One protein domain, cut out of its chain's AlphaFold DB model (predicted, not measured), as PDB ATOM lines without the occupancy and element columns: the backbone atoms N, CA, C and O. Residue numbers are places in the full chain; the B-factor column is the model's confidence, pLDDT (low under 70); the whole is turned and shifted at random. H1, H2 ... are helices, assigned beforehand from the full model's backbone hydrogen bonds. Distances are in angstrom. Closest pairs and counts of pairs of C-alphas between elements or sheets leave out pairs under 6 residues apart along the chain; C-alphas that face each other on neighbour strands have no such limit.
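This is residues 764 to 800 and 827 to 867 of the 1280 residues of the protein "SET domain-containing protein" of Perkinsus olseni (UniProt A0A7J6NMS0). A helical hairpin of H4 and H5 has H3 packed steeply across H4, and H2 is a short helix close to both H3 and H4. H1 is at one far end of the elongated whole, away from the hairpin, and residues 862 to 867 stick out at the other. The printed part has 78 residues, with six named helices, H1 to H6 in order along the chain, and no named strand; the class is all helix. It is compact, with a radius of gyration of the C-alphas of 13.3 A, and spans 42 by 26 by 17 A.

Find C-alpha 764 at (181.990, 175.571, 161.498); from there H1 runs over residues 764 to 773, 14.6 A from first to last C-alpha. Next come H2, residues 780 to 785, and H3, residues 788 to 799, which is 16.3 A long. After the cut, look for C-alpha 827 at (186.002, 198.014, 165.023), where H4 begins; it takes residues 827 to 842 and 22.4 A. H5 follows with residues 847 to 860 and 19.8 A, and H6, residues 862 to 865, ends at C-alpha 865 at (186.134, 205.354, 179.591).

Begin with the hairpin: H4 and H5 touch at a shallow tilt of 18 degrees, opposite ways, and their closest C-alphas, of Lys 837 and Val 850, are 6.3 A apart. H3 touches H4 at a steep tilt of 59 degrees, opposite ways, closest at the C-alphas of Leu 795 and Ala 832, 5.0 A. H3 and H5 are close but not clearly touching, with the C-alphas of Asn 788 and Leu 853 closest at 6.8 A. H2 is close to H4 but not clearly touching, about perpendicular at 82 degrees, closest at the C-alphas of Leu 784 and Leu 840, 6.9 A. H2 is also close to H3 but not clearly touching, closest at the C-alphas of Leu 783 and Leu 791, 6.6 A. Look at residues 794 to 798 of H3: with these alone it only just touches H1, with 3 pairs of C-alphas within 8 A, the closest being those of Arg 772 and Leu 798, 6.7 A. H1 and H4 are apart, and H5 and H6 meet only through their link. In H1, H2, H3 and H4 every O i to N i+4 pair is within hydrogen-bond range, in H5 9 of 10 are, and H6 is too short for such a pair.

The two C-alphas farthest apart are those of Cys 774 and Val 867, 42.3 A. Residues 801 to 826 are not printed, and C-alphas 800 and 827 are 9.5 A apart across this cut. Of the links that are printed whole, none is long. Residues 862 to 867, of which 862 to 865 belong to H6, stand free. In the pLDDT column, residues 764 to 777 are under 70; the mean of the printed part is 86.6.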
ATOM      1  N   HIS A 764     182.709 174.320 161.304       51.75
ATOM      2  CA  HIS A 764     181.990 175.571 161.498       51.75
ATOM      3  C   HIS A 764     182.599 176.718 160.673       51.75
ATOM      4  O   HIS A 764     181.918 177.249 159.804       51.75
ATOM      5  N   ARG A 765     183.881 177.077 160.859       51.44
ATOM      6  CA  ARG A 765     184.503 178.231 160.168       51.44
ATOM      7  C   ARG A 765     184.459 178.133 158.642       51.44
ATOM      8  O   ARG A 765     184.218 179.148 157.989       51.44
ATOM      9  N   LYS A 766     184.627 176.940 158.062       50.00
ATOM     10  CA  LYS A 766     184.457 176.755 156.615       50.00
ATOM     11  C   LYS A 766     182.996 176.954 156.192       50.00
ATOM     12  O   LYS A 766     182.740 177.671 155.228       50.00
ATOM     13  N   ALA A 767     182.040 176.398 156.939       53.09
ATOM     14  CA  ALA A 767     180.623 176.644 156.687       53.09
ATOM     15  C   ALA A 767     180.255 178.135 156.822       53.09
ATOM     16  O   ALA A 767     179.421 178.607 156.058       53.09
ATOM     17  N   LEU A 768     180.904 178.904 157.711       52.91
ATOM     18  CA  LEU A 768     180.708 180.359 157.816       52.91
ATOM     19  C   LEU A 768     181.209 181.115 156.578       52.91
ATOM     20  O   LEU A 768     180.540 182.039 156.112       52.91
ATOM     21  N   TRP A 769     182.351 180.711 156.016       56.81
ATOM     22  CA  TRP A 769     182.851 181.259 154.751       56.81
ATOM     23  C   TRP A 769     181.875 180.993 153.595       56.81
ATOM     24  O   TRP A 769     181.464 181.920 152.889       56.81
ATOM     25  N   ASP A 770     181.454 179.735 153.442       56.19
ATOM     26  CA  ASP A 770     180.516 179.325 152.397       56.19
ATOM     27  C   ASP A 770     179.139 180.011 152.591       56.19
ATOM     28  O   ASP A 770     178.549 180.513 151.631       56.19
ATOM     29  N   ALA A 771     178.673 180.167 153.838       49.38
ATOM     30  CA  ALA A 771     177.436 180.872 154.191       49.38
ATOM     31  C   ALA A 771     177.496 182.393 153.964       49.38
ATOM     32  O   ALA A 771     176.465 183.007 153.693       49.38
ATOM     33  N   ARG A 772     178.672 183.037 154.000       56.97
ATOM     34  CA  ARG A 772     178.768 184.457 153.622       56.97
ATOM     35  C   ARG A 772     178.522 184.669 152.125       56.97
ATOM     36  O   ARG A 772     177.904 185.663 151.745       56.97
ATOM     37  N   ARG A 773     178.955 183.730 151.275       55.66
ATOM     38  CA  ARG A 773     178.629 183.727 149.834       55.66
ATOM     39  C   ARG A 773     177.185 183.280 149.581       55.66
ATOM     40  O   ARG A 773     176.517 183.820 148.702       55.66
ATOM     41  N   CYS A 774     176.681 182.348 150.382       47.62
ATOM     42  CA  CYS A 774     175.315 181.837 150.320       47.62
ATOM     43  C   CYS A 774     174.508 182.273 151.552       47.62
ATOM     44  O   CYS A 774     174.322 181.441 152.436       47.62
ATOM     45  N   LYS A 775     174.056 183.552 151.574       50.59
ATOM     46  CA  LYS A 775     173.245 184.229 152.630       50.59
ATOM     47  C   LYS A 775     172.851 183.271 153.766       50.59
ATOM     48  O   LYS A 775     171.958 182.458 153.502       50.59
ATOM     49  N   PRO A 776     173.441 183.369 154.977       51.19
ATOM     50  CA  PRO A 776     173.331 182.311 155.972       51.19
ATOM     51  C   PRO A 776     171.872 181.931 156.194       51.19
ATOM     52  O   PRO A 776     171.070 182.752 156.630       51.19
ATOM     53  N   SER A 777     171.528 180.688 155.858       58.12
ATOM     54  CA  SER A 777     170.205 180.128 156.137       58.12
ATOM     55  C   SER A 777     170.101 179.608 157.567       58.12
ATOM     56  O   SER A 777     169.180 178.845 157.847       58.12
ATOM     57  N   LEU A 778     171.066 179.977 158.420       72.94
ATOM     58  CA  LEU A 778     170.976 179.778 159.853       72.94
ATOM     59  C   LEU A 778     169.767 180.562 160.346       72.94
ATOM     60  O   LEU A 778     169.652 181.758 160.063       72.94
ATOM     61  N   ASP A 779     168.859 179.876 161.020       86.19
ATOM     62  CA  ASP A 779     167.673 180.523 161.559       86.19
ATOM     63  C   ASP A 779     168.059 181.434 162.731       86.19
ATOM     64  O   ASP A 779     169.072 181.220 163.406       86.19
ATOM     65  N   GLU A 780     167.248 182.455 163.012       88.62
ATOM     66  CA  GLU A 780     167.516 183.336 164.155       88.62
ATOM     67  C   GLU A 780     167.496 182.531 165.469       88.62
ATOM     68  O   GLU A 780     168.271 182.826 166.376       88.62
ATOM     69  N   SER A 781     166.730 181.431 165.531       90.56
ATOM     70  CA  SER A 781     166.783 180.453 166.625       90.56
ATOM     71  C   SER A 781     168.167 179.807 166.820       90.56
ATOM     72  O   SER A 781     168.654 179.764 167.948       90.56
ATOM     73  N   GLU A 782     168.855 179.384 165.757       93.31
ATOM     74  CA  GLU A 782     170.176 178.737 165.845       93.31
ATOM     75  C   GLU A 782     171.251 179.719 166.344       93.31
ATOM     76  O   GLU A 782     172.102 179.365 167.165       93.31
ATOM     77  N   LEU A 783     171.174 180.990 165.927       92.88
ATOM     78  CA  LEU A 783     172.030 182.061 166.455       92.88
ATOM     79  C   LEU A 783     171.738 182.354 167.935       92.88
ATOM     80  O   LEU A 783     172.643 182.698 168.700       92.88
ATOM     81  N   LEU A 784     170.489 182.182 168.368       93.69
ATOM     82  CA  LEU A 784     170.097 182.309 169.769       93.69
ATOM     83  C   LEU A 784     170.501 181.093 170.611       93.69
ATOM     84  O   LEU A 784     170.650 181.263 171.819       93.69
ATOM     85  N   GLU A 785     170.763 179.917 170.043       94.94
ATOM     86  CA  GLU A 785     171.298 178.766 170.791       94.94
ATOM     87  C   GLU A 785     172.826 178.825 170.998       94.94
ATOM     88  O   GLU A 785     173.346 178.245 171.954       94.94
ATOM     89  N   MET A 786     173.557 179.589 170.176       96.19
ATOM     90  CA  MET A 786     175.012 179.775 170.301       96.19
ATOM     91  C   MET A 786     175.465 180.297 171.678       96.19
ATOM     92  O   MET A 786     174.839 181.168 172.285       96.19
ATOM     93  N   SER A 787     176.646 179.879 172.148       95.94
ATOM     94  CA  SER A 787     177.281 180.555 173.292       95.94
ATOM     95  C   SER A 787     177.591 182.023 172.948       95.94
ATOM     96  O   SER A 787     177.829 182.338 171.785       95.94
ATOM     97  N   ASN A 788     177.633 182.934 173.931       95.50
ATOM     98  CA  ASN A 788     177.945 184.351 173.661       95.50
ATOM     99  C   ASN A 788     179.294 184.534 172.950       95.50
ATOM    100  O   ASN A 788     179.460 185.463 172.173       95.50
ATOM    101  N   ASP A 789     180.260 183.668 173.243       94.06
ATOM    102  CA  ASP A 789     181.580 183.662 172.625       94.06
ATOM    103  C   ASP A 789     181.484 183.213 171.153       94.06
ATOM    104  O   ASP A 789     181.984 183.898 170.266       94.06
ATOM    105  N   THR A 790     180.726 182.146 170.877       93.31
ATOM    106  CA  THR A 790     180.441 181.654 169.515       93.31
ATOM    107  C   THR A 790     179.643 182.663 168.681       93.31
ATOM    108  O   THR A 790     179.952 182.857 167.511       93.31
ATOM    109  N   LEU A 791     178.648 183.332 169.275       94.62
ATOM    110  CA  LEU A 791     177.815 184.337 168.608       94.62
ATOM    111  C   LEU A 791     178.620 185.592 168.240       94.62
ATOM    112  O   LEU A 791     178.453 186.128 167.147       94.62
ATOM    113  N   VAL A 792     179.517 186.047 169.121       94.44
ATOM    114  CA  VAL A 792     180.414 187.174 168.820       94.44
ATOM    115  C   VAL A 792     181.421 186.778 167.739       94.44
ATOM    116  O   VAL A 792     181.560 187.514 166.768       94.44
ATOM    117  N   ASP A 793     182.044 185.596 167.818       90.81
ATOM    118  CA  ASP A 793     182.923 185.079 166.757       90.81
ATOM    119  C   ASP A 793     182.207 184.985 165.394       90.81
ATOM    120  O   ASP A 793     182.753 185.412 164.375       90.81
ATOM    121  N   TYR A 794     180.971 184.476 165.382       91.06
ATOM    122  CA  TYR A 794     180.118 184.380 164.198       91.06
ATOM    123  C   TYR A 794     179.841 185.755 163.575       91.06
ATOM    124  O   TYR A 794     180.094 185.968 162.387       91.06
ATOM    125  N   LEU A 795     179.372 186.718 164.378       92.56
ATOM    126  CA  LEU A 795     179.086 188.072 163.901       92.56
ATOM    127  C   LEU A 795     180.360 188.803 163.463       92.56
ATOM    128  O   LEU A 795     180.321 189.525 162.467       92.56
ATOM    129  N   ARG A 796     181.503 188.579 164.125       89.19
ATOM    130  CA  ARG A 796     182.794 189.148 163.706       89.19
ATOM    131  C   ARG A 796     183.133 188.706 162.278       89.19
ATOM    132  O   ARG A 796     183.425 189.552 161.440       89.19
ATOM    133  N   ILE A 797     182.978 187.413 161.975       86.19
ATOM    134  CA  ILE A 797     183.211 186.833 160.638       86.19
ATOM    135  C   ILE A 797     182.205 187.355 159.590       86.19
ATOM    136  O   ILE A 797     182.581 187.606 158.439       86.19
ATOM    137  N   LEU A 798     180.939 187.584 159.964       86.88
ATOM    138  CA  LEU A 798     179.972 188.235 159.071       86.88
ATOM    139  C   LEU A 798     180.339 189.694 158.754       86.88
ATOM    140  O   LEU A 798     180.129 190.129 157.623       86.88
ATOM    141  N   HIS A 799     180.886 190.438 159.721       84.31
ATOM    142  CA  HIS A 799     181.147 191.879 159.599       84.31
ATOM    143  C   HIS A 799     182.558 192.267 159.134       84.31
ATOM    144  O   HIS A 799     182.783 193.443 158.853       84.31
ATOM    145  N   PHE A 800     183.462 191.297 158.975       83.81
ATOM    146  CA  PHE A 800     184.731 191.444 158.251       83.81
ATOM    147  C   PHE A 800     184.555 192.209 156.926       83.81
ATOM    148  O   PHE A 800     183.632 191.917 156.161       83.81
ATOM    149  N   CYS A 827     187.251 197.629 165.679       89.38
ATOM    150  CA  CYS A 827     186.002 198.014 165.023       89.38
ATOM    151  C   CYS A 827     185.080 196.797 164.833       89.38
ATOM    152  O   CYS A 827     183.899 196.864 165.171       89.38
ATOM    153  N   ASN A 828     185.597 195.665 164.344       88.62
ATOM    154  CA  ASN A 828     184.808 194.447 164.133       88.62
ATOM    155  C   ASN A 828     184.417 193.743 165.437       88.62
ATOM    156  O   ASN A 828     183.295 193.247 165.520       88.62
ATOM    157  N   GLU A 829     185.281 193.737 166.458       92.12
ATOM    158  CA  GLU A 829     184.907 193.250 167.795       92.12
ATOM    159  C   GLU A 829     183.772 194.102 168.386       92.12
ATOM    160  O   GLU A 829     182.746 193.561 168.797       92.12
ATOM    161  N   ARG A 830     183.882 195.436 168.310       94.44
ATOM    162  CA  ARG A 830     182.831 196.390 168.701       94.44
ATOM    163  C   ARG A 830     181.518 196.124 167.957       94.44
ATOM    164  O   ARG A 830     180.476 195.989 168.598       94.44
ATOM    165  N   LYS A 831     181.555 195.975 166.620       93.88
ATOM    166  CA  LYS A 831     180.367 195.634 165.805       93.88
ATOM    167  C   LYS A 831     179.723 194.334 166.297       93.88
ATOM    168  O   LYS A 831     178.516 194.296 166.523       93.88
ATOM    169  N   ALA A 832     180.524 193.282 166.472       94.50
ATOM    170  CA  ALA A 832     180.052 191.952 166.837       94.50
ATOM    171  C   ALA A 832     179.460 191.899 168.254       94.50
ATOM    172  O   ALA A 832     178.383 191.334 168.441       94.50
ATOM    173  N   LEU A 833     180.114 192.529 169.234       96.69
ATOM    174  CA  LEU A 833     179.624 192.638 170.610       96.69
ATOM    175  C   LEU A 833     178.277 193.376 170.678       96.69
ATOM    176  O   LEU A 833     177.328 192.867 171.280       96.69
ATOM    177  N   PHE A 834     178.174 194.546 170.037       96.81
ATOM    178  CA  PHE A 834     176.959 195.371 170.068       96.81
ATOM    179  C   PHE A 834     175.790 194.671 169.355       96.81
ATOM    180  O   PHE A 834     174.671 194.629 169.870       96.81
ATOM    181  N   LEU A 835     176.043 194.047 168.200       95.88
ATOM    182  CA  LEU A 835     175.012 193.315 167.459       95.88
ATOM    183  C   LEU A 835     174.584 192.024 168.173       95.88
ATOM    184  O   LEU A 835     173.389 191.736 168.206       95.88
ATOM    185  N   ALA A 836     175.499 191.304 168.832       96.69
ATOM    186  CA  ALA A 836     175.141 190.178 169.696       96.69
ATOM    187  C   ALA A 836     174.230 190.629 170.854       96.69
ATOM    188  O   ALA A 836     173.213 189.988 171.120       96.69
ATOM    189  N   LYS A 837     174.532 191.761 171.510       97.50
ATOM    190  CA  LYS A 837     173.694 192.335 172.582       97.50
ATOM    191  C   LYS A 837     172.304 192.700 172.066       97.50
ATOM    192  O   LYS A 837     171.308 192.359 172.711       97.50
ATOM    193  N   ARG A 838     172.224 193.347 170.900       96.00
ATOM    194  CA  ARG A 838     170.954 193.725 170.266       96.00
ATOM    195  C   ARG A 838     170.107 192.503 169.905       96.00
ATOM    196  O   ARG A 838     168.939 192.472 170.278       96.00
ATOM    197  N   LEU A 839     170.695 191.489 169.262       95.69
ATOM    198  CA  LEU A 839     170.011 190.245 168.877       95.69
ATOM    199  C   LEU A 839     169.510 189.448 170.087       95.69
ATOM    200  O   LEU A 839     168.389 188.946 170.068       95.69
ATOM    201  N   LEU A 840     170.309 189.345 171.154       96.38
ATOM    202  CA  LEU A 840     169.890 188.662 172.383       96.38
ATOM    203  C   LEU A 840     168.749 189.407 173.088       96.38
ATOM    204  O   LEU A 840     167.809 188.776 173.567       96.38
ATOM    205  N   THR A 841     168.807 190.741 173.123       96.12
ATOM    206  CA  THR A 841     167.770 191.575 173.744       96.12
ATOM    207  C   THR A 841     166.456 191.534 172.956       96.12
ATOM    208  O   THR A 841     165.404 191.326 173.556       96.12
ATOM    209  N   SER A 842     166.489 191.657 171.620       95.38
ATOM    210  CA  SER A 842     165.272 191.679 170.785       95.38
ATOM    211  C   SER A 842     164.479 190.370 170.814       95.38
ATOM    212  O   SER A 842     163.270 190.383 170.607       95.38
ATOM    213  N   HIS A 843     165.146 189.250 171.096       96.56
ATOM    214  CA  HIS A 843     164.537 187.922 171.180       96.56
ATOM    215  C   HIS A 843     164.265 187.452 172.620       96.56
ATOM    216  O   HIS A 843     163.945 186.286 172.838       96.56
ATOM    217  N   GLY A 844     164.394 188.335 173.619       96.38
ATOM    218  CA  GLY A 844     164.075 188.008 175.012       96.38
ATOM    219  C   GLY A 844     164.987 186.946 175.638       96.38
ATOM    220  O   GLY A 844     164.539 186.173 176.487       96.38
ATOM    221  N   ALA A 845     166.260 186.881 175.228       96.31
ATOM    222  CA  ALA A 845     167.235 185.984 175.844       96.31
ATOM    223  C   ALA A 845     167.407 186.286 177.346       96.31
ATOM    224  O   ALA A 845     167.170 187.401 177.814       96.31
ATOM    225  N   SER A 846     167.846 185.289 178.123       96.56
ATOM    226  CA  SER A 846     167.904 185.419 179.583       96.56
ATOM    227  C   SER A 846     168.771 186.601 180.038       96.56
ATOM    228  O   SER A 846     169.881 186.819 179.548       96.56
ATOM    229  N   THR A 847     168.282 187.346 181.033       96.31
ATOM    230  CA  THR A 847     168.935 188.560 181.552       96.31
ATOM    231  C   THR A 847     170.380 188.312 181.989       96.31
ATOM    232  O   THR A 847     171.254 189.124 181.707       96.31
ATOM    233  N   GLN A 848     170.671 187.149 182.581       97.56
ATOM    234  CA  GLN A 848     172.031 186.719 182.931       97.56
ATOM    235  C   GLN A 848     172.963 186.615 181.708       97.56
ATOM    236  O   GLN A 848     174.146 186.947 181.796       97.56
ATOM    237  N   ARG A 849     172.451 186.154 180.561       96.88
ATOM    238  CA  ARG A 849     173.217 185.999 179.317       96.88
ATOM    239  C   ARG A 849     173.475 187.344 178.643       96.88
ATOM    240  O   ARG A 849     174.588 187.558 178.164       96.88
ATOM    241  N   VAL A 850     172.488 188.244 178.657       97.50
ATOM    242  CA  VAL A 850     172.651 189.637 178.210       97.50
ATOM    243  C   VAL A 850     173.658 190.362 179.111       97.50
ATOM    244  O   VAL A 850     174.625 190.920 178.604       97.50
ATOM    245  N   ALA A 851     173.538 190.247 180.438       97.38
ATOM    246  CA  ALA A 851     174.481 190.834 181.395       97.38
ATOM    247  C   ALA A 851     175.917 190.294 181.237       97.38
ATOM    248  O   ALA A 851     176.866 191.073 181.250       97.38
ATOM    249  N   LYS A 852     176.109 188.984 180.991       97.81
ATOM    250  CA  LYS A 852     177.446 188.430 180.680       97.81
ATOM    251  C   LYS A 852     178.064 189.094 179.440       97.81
ATOM    252  O   LYS A 852     179.282 189.236 179.379       97.81
ATOM    253  N   LEU A 853     177.253 189.471 178.448       97.69
ATOM    254  CA  LEU A 853     177.731 190.167 177.254       97.69
ATOM    255  C   LEU A 853     177.950 191.668 177.499       97.69
ATOM    256  O   LEU A 853     178.961 192.196 177.043       97.69
ATOM    257  N   GLN A 854     177.087 192.328 178.278       98.38
ATOM    258  CA  GLN A 854     177.296 193.719 178.695       98.38
ATOM    259  C   GLN A 854     178.625 193.879 179.444       98.38
ATOM    260  O   GLN A 854     179.417 194.747 179.103       98.38
ATOM    261  N   ASN A 855     178.950 192.957 180.355       98.00
ATOM    262  CA  ASN A 855     180.235 192.958 181.060       98.00
ATOM    263  C   ASN A 855     181.449 192.817 180.116       98.00
ATOM    264  O   ASN A 855     182.540 193.272 180.459       98.00
ATOM    265  N   LYS A 856     181.294 192.194 178.934       97.44
ATOM    266  CA  LYS A 856     182.345 192.182 177.900       97.44
ATOM    267  C   LYS A 856     182.441 193.525 177.186       97.44
ATOM    268  O   LYS A 856     183.551 194.005 176.994       97.44
ATOM    269  N   ILE A 857     181.305 194.128 176.837       97.81
ATOM    270  CA  ILE A 857     181.235 195.463 176.226       97.81
ATOM    271  C   ILE A 857     181.876 196.507 177.149       97.81
ATOM    272  O   ILE A 857     182.798 197.196 176.731       97.81
ATOM    273  N   ASP A 858     181.502 196.536 178.429       98.00
ATOM    274  CA  ASP A 858     182.077 197.443 179.432       98.00
ATOM    275  C   ASP A 858     183.581 197.198 179.665       98.00
ATOM    276  O   ASP A 858     184.331 198.117 179.994       98.00
ATOM    277  N   SER A 859     184.051 195.955 179.495       97.12
ATOM    278  CA  SER A 859     185.480 195.630 179.579       97.12
ATOM    279  C   SER A 859     186.255 196.007 178.315       97.12
ATOM    280  O   SER A 859     187.429 196.355 178.425       97.12
ATOM    281  N   PHE A 860     185.630 195.931 177.138       96.19
ATOM    282  CA  PHE A 860     186.207 196.311 175.848       96.19
ATOM    283  C   PHE A 860     186.281 197.839 175.700       96.19
ATOM    284  O   PHE A 860     187.323 198.373 175.339       96.19
ATOM    285  N   CYS A 861     185.217 198.551 176.076       97.25
ATOM    286  CA  CYS A 861     185.130 200.013 176.060       97.25
ATOM    287  C   CYS A 861     185.879 200.701 177.220       97.25
ATOM    288  O   CYS A 861     185.855 201.927 177.332       97.25
ATOM    289  N   ARG A 862     186.553 199.947 178.102       97.19
ATOM    290  CA  ARG A 862     187.225 200.508 179.286       97.19
ATOM    291  C   ARG A 862     188.308 201.548 178.960       97.19
ATOM    292  O   ARG A 862     188.331 202.551 179.665       97.19
ATOM    293  N   PRO A 863     189.186 201.379 177.950       95.38
ATOM    294  CA  PRO A 863     190.205 202.390 177.662       95.38
ATOM    295  C   PRO A 863     189.602 203.720 177.195       95.38
ATOM    296  O   PRO A 863     190.071 204.767 177.624       95.38
ATOM    297  N   ALA A 864     188.489 203.680 176.452       95.00
ATOM    298  CA  ALA A 864     187.712 204.868 176.094       95.00
ATOM    299  C   ALA A 864     187.179 205.587 177.354       95.00
ATOM    300  O   ALA A 864     187.398 206.779 177.540       95.00
ATOM    301  N   ASN A 865     186.590 204.834 178.293       96.25
ATOM    302  CA  ASN A 865     186.134 205.354 179.591       96.25
ATOM    303  C   ASN A 865     187.250 205.935 180.478       96.25
ATOM    304  O   ASN A 865     186.944 206.657 181.431       96.25
ATOM    305  N   ASN A 866     188.522 205.623 180.216       95.19
ATOM    306  CA  ASN A 866     189.638 206.165 180.986       95.19
ATOM    307  C   ASN A 866     190.049 207.576 180.534       95.19
ATOM    308  O   ASN A 866     190.752 208.242 181.290       95.19
ATOM    309  N   VAL A 867     189.617 208.047 179.357       91.25
ATOM    310  CA  VAL A 867     189.851 209.435 178.933       91.25
ATOM    311  C   VAL A 867     188.930 210.361 179.719       91.25
ATOM    312  O   VAL A 867     187.719 210.139 179.777       91.25
TER     313      VAL A 867